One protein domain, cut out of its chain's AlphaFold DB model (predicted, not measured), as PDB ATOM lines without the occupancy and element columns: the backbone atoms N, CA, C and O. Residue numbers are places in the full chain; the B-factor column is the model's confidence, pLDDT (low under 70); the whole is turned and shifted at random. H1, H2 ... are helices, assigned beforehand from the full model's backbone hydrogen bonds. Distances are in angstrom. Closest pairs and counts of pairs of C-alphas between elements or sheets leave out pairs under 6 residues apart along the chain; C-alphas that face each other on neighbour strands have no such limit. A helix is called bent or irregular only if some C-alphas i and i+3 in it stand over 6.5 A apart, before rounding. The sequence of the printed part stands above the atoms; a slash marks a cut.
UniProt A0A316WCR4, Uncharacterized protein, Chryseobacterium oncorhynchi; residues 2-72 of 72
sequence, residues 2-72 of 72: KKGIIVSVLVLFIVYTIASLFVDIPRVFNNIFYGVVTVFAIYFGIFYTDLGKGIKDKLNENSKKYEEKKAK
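This is residues 2 to 72 of the 72 residues of an uncharacterized protein of Chryseobacterium oncorhynchi (UniProt A0A316WCR4). Three helices make an open zigzag: H1 runs out, the chain folds back along it as H2 with a gap between the two, and H3 turns off at a corner as an arm whose residues 57 to 72 stick out. H1 and H2 form a loose body, and the arm of H3 makes much of the length. The printed part has 71 residues, with three named helices in the order H1, H2, H3 and no named strand; the class is all helix. The whole is extended, with a radius of gyration of the C-alphas of 18.5 A and spans of 63 by 26 by 16 A.

H1 holds residues 2 to 22 and measures 31.7 A from first to last C-alpha, beginning at C-alpha 2 at (23.356, 31.056, -7.429). H2 holds residues 27 to 47, 29.9 A long, and begins at C-alpha 27 at (36.989, 8.449, -23.318). H3 holds residues 50 to 70, 30.9 A long, and ends at C-alpha 70 at (14.494, 10.372, 19.913). H3 is irregular, but only just: C-alphas 51 and 54 are 6.8 A apart.

H1 and H2 are near each other, with 12 pairs of C-alphas within 10 A and the closest 8.2 A apart. H2 and H3 touch only at the corner by their link, residues 45 to 47 of H2 with residues 51 to 56 of H3. Their closest C-alphas, those of Ile 46 and Gly 52, are 3.9 A apart. They run the same way at a steep tilt of 69.8 degrees, only just short of about perpendicular. H1 and H3 are apart. In H2 every O i to N i+4 pair is within hydrogen-bond range; in H1 and in H3 15 of 17 are.

The two C-alphas farthest apart, those of Phe 22 and Lys 72, are 63.6 A apart. The printed part has no cut, and both links, H1 to H2 and H2 to H3, are tight. The mean pLDDT of the printed part is 78.4; it is under 70 at residues 2 to 3, 48 to 54, 56 and 69 to 72.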
ATOM      1  N   LYS A   2      23.848  32.341  -6.878       61.09
ATOM      2  CA  LYS A   2      23.356  31.056  -7.429       61.09
ATOM      3  C   LYS A   2      23.199  30.996  -8.964       61.09
ATOM      4  O   LYS A   2      23.500  29.975  -9.563       61.09
ATOM      5  N   LYS A   3      22.796  32.100  -9.610       64.38
ATOM      6  CA  LYS A   3      22.621  32.178 -11.078       64.38
ATOM      7  C   LYS A   3      23.934  32.098 -11.868       64.38
ATOM      8  O   LYS A   3      23.953  31.508 -12.938       64.38
ATOM      9  N   GLY A   4      25.032  32.629 -11.326       74.25
ATOM     10  CA  GLY A   4      26.336  32.614 -12.005       74.25
ATOM     11  C   GLY A   4      26.930  31.211 -12.136       74.25
ATOM     12  O   GLY A   4      27.518  30.884 -13.160       74.25
ATOM     13  N   ILE A   5      26.707  30.344 -11.143       75.88
ATOM     14  CA  ILE A   5      27.150  28.941 -11.187       75.88
ATOM     15  C   ILE A   5      26.394  28.178 -12.281       75.88
ATOM     16  O   ILE A   5      26.988  27.433 -13.044       75.88
ATOM     17  N   ILE A   6      25.091  28.423 -12.421       74.50
ATOM     18  CA  ILE A   6      24.272  27.781 -13.458       74.50
ATOM     19  C   ILE A   6      24.746  28.205 -14.844       74.50
ATOM     20  O   ILE A   6      24.995  27.362 -15.699       74.50
ATOM     21  N   VAL A   7      24.898  29.516 -15.048       79.94
ATOM     22  CA  VAL A   7      25.333  30.070 -16.334       79.94
ATOM     23  C   VAL A   7      26.742  29.589 -16.682       79.94
ATOM     24  O   VAL A   7      26.975  29.203 -17.819       79.94
ATOM     25  N   SER A   8      27.665  29.532 -15.718       82.75
ATOM     26  CA  SER A   8      29.029  29.038 -15.969       82.75
ATOM     27  C   SER A   8      29.074  27.550 -16.320       82.75
ATOM     28  O   SER A   8      29.766  27.187 -17.269       82.75
ATOM     29  N   VAL A   9      28.303  26.695 -15.639       81.25
ATOM     30  CA  VAL A   9      28.190  25.268 -15.995       81.25
ATOM     31  C   VAL A   9      27.603  25.103 -17.399       81.25
ATOM     32  O   VAL A   9      28.090  24.288 -18.178       81.25
ATOM     33  N   LEU A  10      26.606  25.915 -17.753       82.19
ATOM     34  CA  LEU A  10      25.961  25.869 -19.065       82.19
ATOM     35  C   LEU A  10      26.910  26.333 -20.182       82.19
ATOM     36  O   LEU A  10      26.979  25.700 -21.232       82.19
ATOM     37  N   VAL A  11      27.704  27.378 -19.937       88.25
ATOM     38  CA  VAL A  11      28.751  27.838 -20.862       88.25
ATOM     39  C   VAL A  11      29.837  26.775 -21.041       88.25
ATOM     40  O   VAL A  11      30.182  26.458 -22.176       88.25
ATOM     41  N   LEU A  12      30.334  26.176 -19.952       87.06
ATOM     42  CA  LEU A  12      31.310  25.079 -20.019       87.06
ATOM     43  C   LEU A  12      30.769  23.888 -20.815       87.06
ATOM     44  O   LEU A  12      31.503  23.298 -21.605       87.06
ATOM     45  N   PHE A  13      29.485  23.567 -20.656       86.38
ATOM     46  CA  PHE A  13      28.830  22.500 -21.402       86.38
ATOM     47  C   PHE A  13      28.736  22.784 -22.902       86.38
ATOM     48  O   PHE A  13      29.047  21.910 -23.711       86.38
ATOM     49  N   ILE A  14      28.360  24.004 -23.287       88.56
ATOM     50  CA  ILE A  14      28.306  24.399 -24.700       88.56
ATOM     51  C   ILE A  14      29.705  24.372 -25.319       88.56
ATOM     52  O   ILE A  14      29.881  23.786 -26.385       88.56
ATOM     53  N   VAL A  15      30.710  24.940 -24.645       89.44
ATOM     54  CA  VAL A  15      32.100  24.942 -25.133       89.44
ATOM     55  C   VAL A  15      32.622  23.516 -25.292       89.44
ATOM     56  O   VAL A  15      33.202  23.196 -26.327       89.44
ATOM     57  N   TYR A  16      32.364  22.644 -24.314       86.88
ATOM     58  CA  TYR A  16      32.719  21.230 -24.393       86.88
ATOM     59  C   TYR A  16      32.042  20.531 -25.578       86.88
ATOM     60  O   TYR A  16      32.701  19.827 -26.340       86.88
ATOM     61  N   THR A  17      30.742  20.765 -25.769       85.38
ATOM     62  CA  THR A  17      29.967  20.166 -26.864       85.38
ATOM     63  C   THR A  17      30.519  20.599 -28.218       85.38
ATOM     64  O   THR A  17      30.759  19.756 -29.077       85.38
ATOM     65  N   ILE A  18      30.795  21.893 -28.394       89.69
ATOM     66  CA  ILE A  18      31.397  22.421 -29.622       89.69
ATOM     67  C   ILE A  18      32.781  21.799 -29.838       89.69
ATOM     68  O   ILE A  18      33.038  21.276 -30.915       89.69
ATOM     69  N   ALA A  19      33.649  21.784 -28.822       86.56
ATOM     70  CA  ALA A  19      34.984  21.192 -28.932       86.56
ATOM     71  C   ALA A  19      34.932  19.700 -29.306       86.56
ATOM     72  O   ALA A  19      35.725  19.253 -30.130       86.56
ATOM     73  N   SER A  20      33.961  18.954 -28.769       84.69
ATOM     74  CA  SER A  20      33.779  17.529 -29.066       84.69
ATOM     75  C   SER A  20      33.366  17.236 -30.513       84.69
ATOM     76  O   SER A  20      33.572  16.124 -30.985       84.69
ATOM     77  N   LEU A  21      32.811  18.220 -31.233       85.75
ATOM     78  CA  LEU A  21      32.473  18.073 -32.655       85.75
ATOM     79  C   LEU A  21      33.704  18.179 -33.562       85.75
ATOM     80  O   LEU A  21      33.676  17.678 -34.683       85.75
ATOM     81  N   PHE A  22      34.763  18.845 -33.098       88.56
ATOM     82  CA  PHE A  22      35.972  19.102 -33.886       88.56
ATOM     83  C   PHE A  22      37.175  18.269 -33.439       88.56
ATOM     84  O   PHE A  22      38.160  18.188 -34.170       88.56
ATOM     85  N   VAL A  23      37.120  17.674 -32.246       85.81
ATOM     86  CA  VAL A  23      38.238  16.948 -31.641       85.81
ATOM     87  C   VAL A  23      37.729  15.664 -30.997       85.81
ATOM     88  O   VAL A  23      36.808  15.696 -30.182       85.81
ATOM     89  N   ASP A  24      38.386  14.542 -31.299       83.12
ATOM     90  CA  ASP A  24      38.162  13.279 -30.597       83.12
ATOM     91  C   ASP A  24      38.683  13.371 -29.158       83.12
ATOM     92  O   ASP A  24      39.884  13.283 -28.880       83.12
ATOM     93  N   ILE A  25      37.761  13.565 -28.216       82.88
ATOM     94  CA  ILE A  25      38.082  13.665 -26.793       82.88
ATOM     95  C   ILE A  25      38.315  12.253 -26.226       82.88
ATOM     96  O   ILE A  25      37.458  11.375 -26.379       82.88
ATOM     97  N   PRO A  26      39.429  12.006 -25.506       86.25
ATOM     98  CA  PRO A  26      39.688  10.716 -24.877       86.25
ATOM     99  C   PRO A  26      38.530  10.275 -23.977       86.25
ATOM    100  O   PRO A  26      38.026  11.051 -23.161       86.25
ATOM    101  N   ARG A  27      38.150   8.992 -24.054       85.25
ATOM    102  CA  ARG A  27      36.989   8.449 -23.318       85.25
ATOM    103  C   ARG A  27      37.035   8.717 -21.812       85.25
ATOM    104  O   ARG A  27      35.994   8.923 -21.201       85.25
ATOM    105  N   VAL A  28      38.230   8.739 -21.218       84.19
ATOM    106  CA  VAL A  28      38.421   9.018 -19.785       84.19
ATOM    107  C   VAL A  28      37.994  10.444 -19.439       84.19
ATOM    108  O   VAL A  28      37.243  10.639 -18.486       84.19
ATOM    109  N   PHE A  29      38.400  11.432 -20.242       84.06
ATOM    110  CA  PHE A  29      37.979  12.823 -20.065       84.06
ATOM    111  C   PHE A  29      36.473  12.979 -20.263       84.06
ATOM    112  O   PHE A  29      35.820  13.650 -19.467       84.06
ATOM    113  N   ASN A  30      35.920  12.296 -21.265       86.00
ATOM    114  CA  ASN A  30      34.488  12.310 -21.537       86.00
ATOM    115  C   ASN A  30      33.672  11.761 -20.354       86.00
ATOM    116  O   ASN A  30      32.712  12.386 -19.909       86.00
ATOM    117  N   ASN A  31      34.102  10.637 -19.775       87.75
ATOM    118  CA  ASN A  31      33.451  10.052 -18.602       87.75
ATOM    119  C   ASN A  31      33.525  10.959 -17.372       87.75
ATOM    120  O   ASN A  31      32.535  11.089 -16.656       87.75
ATOM    121  N   ILE A  32      34.677  11.590 -17.123       88.56
ATOM    122  CA  ILE A  32      34.827  12.528 -16.002       88.56
ATOM    123  C   ILE A  32      33.898  13.728 -16.202       88.56
ATOM    124  O   ILE A  32      33.172  14.097 -15.278       88.56
ATOM    125  N   PHE A  33      33.878  14.301 -17.408       86.62
ATOM    126  CA  PHE A  33      33.025  15.439 -17.732       86.62
ATOM    127  C   PHE A  33      31.544  15.110 -17.524       86.62
ATOM    128  O   PHE A  33      30.853  15.812 -16.783       86.62
ATOM    129  N   TYR A  34      31.067  14.002 -18.096       85.19
ATOM    130  CA  TYR A  34      29.686  13.572 -17.900       85.19
ATOM    131  C   TYR A  34      29.377  13.244 -16.441       85.19
ATOM    132  O   TYR A  34      28.317  13.633 -15.964       85.19
ATOM    133  N   GLY A  35      30.299  12.623 -15.704       89.56
ATOM    134  CA  GLY A  35      30.127  12.367 -14.273       89.56
ATOM    135  C   GLY A  35      29.901  13.652 -13.474       89.56
ATOM    136  O   GLY A  35      28.962  13.736 -12.681       89.56
ATOM    137  N   VAL A  36      30.704  14.689 -13.734       87.62
ATOM    138  CA  VAL A  36      30.535  16.010 -13.111       87.62
ATOM    139  C   VAL A  36      29.181  16.614 -13.490       87.62
ATOM    140  O   VAL A  36      28.434  17.042 -12.608       87.62
ATOM    141  N   VAL A  37      28.819  16.594 -14.777       85.81
ATOM    142  CA  VAL A  37      27.525  17.105 -15.258       85.81
ATOM    143  C   VAL A  37      26.353  16.371 -14.601       85.81
ATOM    144  O   VAL A  37      25.397  17.021 -14.184       85.81
ATOM    145  N   THR A  38      26.424  15.049 -14.435       88.38
ATOM    146  CA  THR A  38      25.383  14.252 -13.772       88.38
ATOM    147  C   THR A  38      25.209  14.645 -12.305       88.38
ATOM    148  O   THR A  38      24.077  14.837 -11.860       88.38
ATOM    149  N   VAL A  39      26.300  14.825 -11.555       88.38
ATOM    150  CA  VAL A  39      26.230  15.283 -10.154       88.38
ATOM    151  C   VAL A  39      25.581  16.665 -10.068       88.38
ATOM    152  O   VAL A  39      24.684  16.880  -9.247       88.38
ATOM    153  N   PHE A  40      25.974  17.587 -10.950       84.00
ATOM    154  CA  PHE A  40      25.358  18.912 -11.024       84.00
ATOM    155  C   PHE A  40      23.883  18.846 -11.417       84.00
ATOM    156  O   PHE A  40      23.078  19.548 -10.811       84.00
ATOM    157  N   ALA A  41      23.507  17.994 -12.370       81.88
ATOM    158  CA  ALA A  41      22.124  17.817 -12.798       81.88
ATOM    159  C   ALA A  41      21.243  17.264 -11.671       81.88
ATOM    160  O   ALA A  41      20.144  17.771 -11.461       81.88
ATOM    161  N   ILE A  42      21.731  16.289 -10.896       84.50
ATOM    162  CA  ILE A  42      21.017  15.761  -9.722       84.50
ATOM    163  C   ILE A  42      20.857  16.856  -8.666       84.50
ATOM    164  O   ILE A  42      19.753  17.084  -8.168       84.50
ATOM    165  N   TYR A  43      21.935  17.578  -8.351       81.06
ATOM    166  CA  TYR A  43      21.880  18.687  -7.403       81.06
ATOM    167  C   TYR A  43      20.894  19.771  -7.863       81.06
ATOM    168  O   TYR A  43      20.083  20.266  -7.082       81.06
ATOM    169  N   PHE A  44      20.900  20.116  -9.145       78.88
ATOM    170  CA  PHE A  44      19.986  21.109  -9.688       78.88
ATOM    171  C   PHE A  44      18.531  20.621  -9.683       78.88
ATOM    172  O   PHE A  44      17.635  21.347  -9.248       78.88
ATOM    173  N   GLY A  45      18.322  19.360 -10.060       76.69
ATOM    174  CA  GLY A  45      17.036  18.669 -10.031       76.69
ATOM    175  C   GLY A  45      16.382  18.681  -8.645       76.69
ATOM    176  O   GLY A  45      15.203  18.998  -8.488       76.69
ATOM    177  N   ILE A  46      17.170  18.383  -7.611       74.38
ATOM    178  CA  ILE A  46      16.682  18.290  -6.229       74.38
ATOM    179  C   ILE A  46      16.541  19.671  -5.572       74.38
ATOM    180  O   ILE A  46      15.630  19.896  -4.774       74.38
ATOM    181  N   PHE A  47      17.450  20.609  -5.844       71.88
ATOM    182  CA  PHE A  47      17.523  21.848  -5.063       71.88
ATOM    183  C   PHE A  47      16.978  23.089  -5.773       71.88
ATOM    184  O   PHE A  47      16.674  24.061  -5.077       71.88
ATOM    185  N   TYR A  48      16.854  23.076  -7.103       69.12
ATOM    186  CA  TYR A  48      16.518  24.263  -7.898       69.12
ATOM    187  C   TYR A  48      15.307  24.110  -8.816       69.12
ATOM    188  O   TYR A  48      14.698  25.124  -9.152       69.12
ATOM    189  N   THR A  49      14.927  22.893  -9.199       66.19
ATOM    190  CA  THR A  49      13.640  22.648  -9.865       66.19
ATOM    191  C   THR A  49      12.566  22.245  -8.858       66.19
ATOM    192  O   THR A  49      12.856  21.547  -7.885       66.19
ATOM    193  N   ASP A  50      11.307  22.623  -9.107       62.56
ATOM    194  CA  ASP A  50      10.155  22.211  -8.282       62.56
ATOM    195  C   ASP A  50       9.983  20.678  -8.196       62.56
ATOM    196  O   ASP A  50       9.327  20.185  -7.283       62.56
ATOM    197  N   LEU A  51      10.652  19.910  -9.069       61.81
ATOM    198  CA  LEU A  51      10.794  18.449  -8.977       61.81
ATOM    199  C   LEU A  51      11.341  17.979  -7.619       61.81
ATOM    200  O   LEU A  51      10.963  16.919  -7.124       61.81
ATOM    201  N   GLY A  52      12.215  18.768  -6.998       57.81
ATOM    202  CA  GLY A  52      12.839  18.424  -5.730       57.81
ATOM    203  C   GLY A  52      12.047  18.823  -4.487       57.81
ATOM    204  O   GLY A  52      12.381  18.344  -3.405       57.81
ATOM    205  N   LYS A  53      10.989  19.644  -4.608       65.19
ATOM    206  CA  LYS A  53      10.159  20.062  -3.459       65.19
ATOM    207  C   LYS A  53       9.548  18.862  -2.743       65.19
ATOM    208  O   LYS A  53       9.744  18.721  -1.547       65.19
ATOM    209  N   GLY A  54       8.929  17.939  -3.483       68.50
ATOM    210  CA  GLY A  54       8.317  16.739  -2.897       68.50
ATOM    211  C   GLY A  54       9.321  15.784  -2.238       68.50
ATOM    212  O   GLY A  54       8.992  15.119  -1.256       68.50
ATOM    213  N   ILE A  55      10.563  15.737  -2.735       71.19
ATOM    214  CA  ILE A  55      11.649  14.946  -2.133       71.19
ATOM    215  C   ILE A  55      12.172  15.638  -0.870       71.19
ATOM    216  O   ILE A  55      12.355  14.978   0.152       71.19
ATOM    217  N   LYS A  56      12.371  16.960  -0.917       69.88
ATOM    218  CA  LYS A  56      12.762  17.772   0.242       69.88
ATOM    219  C   LYS A  56      11.730  17.699   1.355       69.88
ATOM    220  O   LYS A  56      12.125  17.487   2.494       69.88
ATOM    221  N   ASP A  57      10.450  17.827   1.027       74.88
ATOM    222  CA  ASP A  57       9.358  17.787   1.998       74.88
ATOM    223  C   ASP A  57       9.290  16.417   2.679       74.88
ATOM    224  O   ASP A  57       9.293  16.355   3.907       74.88
ATOM    225  N   LYS A  58       9.375  15.314   1.918       75.50
ATOM    226  CA  LYS A  58       9.443  13.958   2.494       75.50
ATOM    227  C   LYS A  58      10.703  13.704   3.326       75.50
ATOM    228  O   LYS A  58      10.628  13.020   4.346       75.50
ATOM    229  N   LEU A  59      11.861  14.225   2.916       78.00
ATOM    230  CA  LEU A  59      13.105  14.121   3.692       78.00
ATOM    231  C   LEU A  59      13.002  14.878   5.016       78.00
ATOM    232  O   LEU A  59      13.377  14.341   6.058       78.00
ATOM    233  N   ASN A  60      12.457  16.094   4.984       78.31
ATOM    234  CA  ASN A  60      12.254  16.904   6.178       78.31
ATOM    235  C   ASN A  60      11.231  16.257   7.118       78.31
ATOM    236  O   ASN A  60      11.458  16.198   8.323       78.31
ATOM    237  N   GLU A  61      10.138  15.719   6.574       80.44
ATOM    238  CA  GLU A  61       9.110  15.025   7.351       80.44
ATOM    239  C   GLU A  61       9.672  13.775   8.051       80.44
ATOM    240  O   GLU A  61       9.411  13.550   9.235       80.44
ATOM    241  N   ASN A  62      10.509  12.993   7.360       78.75
ATOM    242  CA  ASN A  62      11.173  11.829   7.949       78.75
ATOM    243  C   ASN A  62      12.222  12.211   8.999       78.75
ATOM    244  O   ASN A  62      12.303  11.546  10.032       78.75
ATOM    245  N   SER A  63      12.993  13.277   8.768       78.69
ATOM    246  CA  SER A  63      13.959  13.781   9.752       78.69
ATOM    247  C   SER A  63      13.252  14.223  11.034       78.69
ATOM    248  O   SER A  63      13.669  13.857  12.130       78.69
ATOM    249  N   LYS A  64      12.128  14.935  10.899       79.50
ATOM    250  CA  LYS A  64      11.332  15.425  12.031       79.50
ATOM    251  C   LYS A  64      10.703  14.284  12.840       79.50
ATOM    252  O   LYS A  64      10.781  14.284  14.063       79.50
ATOM    253  N   LYS A  65      10.175  13.256  12.160       77.94
ATOM    254  CA  LYS A  65       9.686  12.017  12.800       77.94
ATOM    255  C   LYS A  65      10.784  11.267  13.557       77.94
ATOM    256  O   LYS A  65      10.498  10.611  14.557       77.94
ATOM    257  N   TYR A  66      12.025  11.327  13.077       75.19
ATOM    258  CA  TYR A  66      13.164  10.708  13.750       75.19
ATOM    259  C   TYR A  66      13.566  11.473  15.016       75.19
ATOM    260  O   TYR A  66      13.857  10.842  16.030       75.19
ATOM    261  N   GLU A  67      13.535  12.806  14.987       75.81
ATOM    262  CA  GLU A  67      13.812  13.630  16.169       75.81
ATOM    263  C   GLU A  67      12.718  13.509  17.238       75.81
ATOM    264  O   GLU A  67      13.041  13.318  18.409       75.81
ATOM    265  N   GLU A  68      11.437  13.496  16.856       71.38
ATOM    266  CA  GLU A  68      10.324  13.271  17.796       71.38
ATOM    267  C   GLU A  68      10.376  11.887  18.462       71.38
ATOM    268  O   GLU A  68      10.010  11.748  19.627       71.38
ATOM    269  N   LYS A  69      10.861  10.859  17.754       62.22
ATOM    270  CA  LYS A  69      11.084   9.523  18.333       62.22
ATOM    271  C   LYS A  69      12.303   9.440  19.246       62.22
ATOM    272  O   LYS A  69      12.367   8.522  20.050       62.22
ATOM    273  N   LYS A  70      13.278  10.335  19.090       60.06
ATOM    274  CA  LYS A  70      14.494  10.372  19.913       60.06
ATOM    275  C   LYS A  70      14.314  11.227  21.173       60.06
ATOM    276  O   LYS A  70      15.074  11.072  22.121       60.06
ATOM    277  N   ALA A  71      13.330  12.128  21.157       58.09
ATOM    278  CA  ALA A  71      12.949  12.990  22.273       58.09
ATOM    279  C   ALA A  71      11.921  12.354  23.233       58.09
ATOM    280  O   ALA A  71      11.525  13.001  24.202       58.09
ATOM    281  N   LYS A  72      11.476  11.120  22.965       49.00
ATOM    282  CA  LYS A  72      10.508  10.358  23.764       49.00
ATOM    283  C   LYS A  72      11.168   9.113  24.338       49.00
ATOM    284  O   LYS A  72      10.821   8.763  25.484       49.00
TER     285      LYS A  72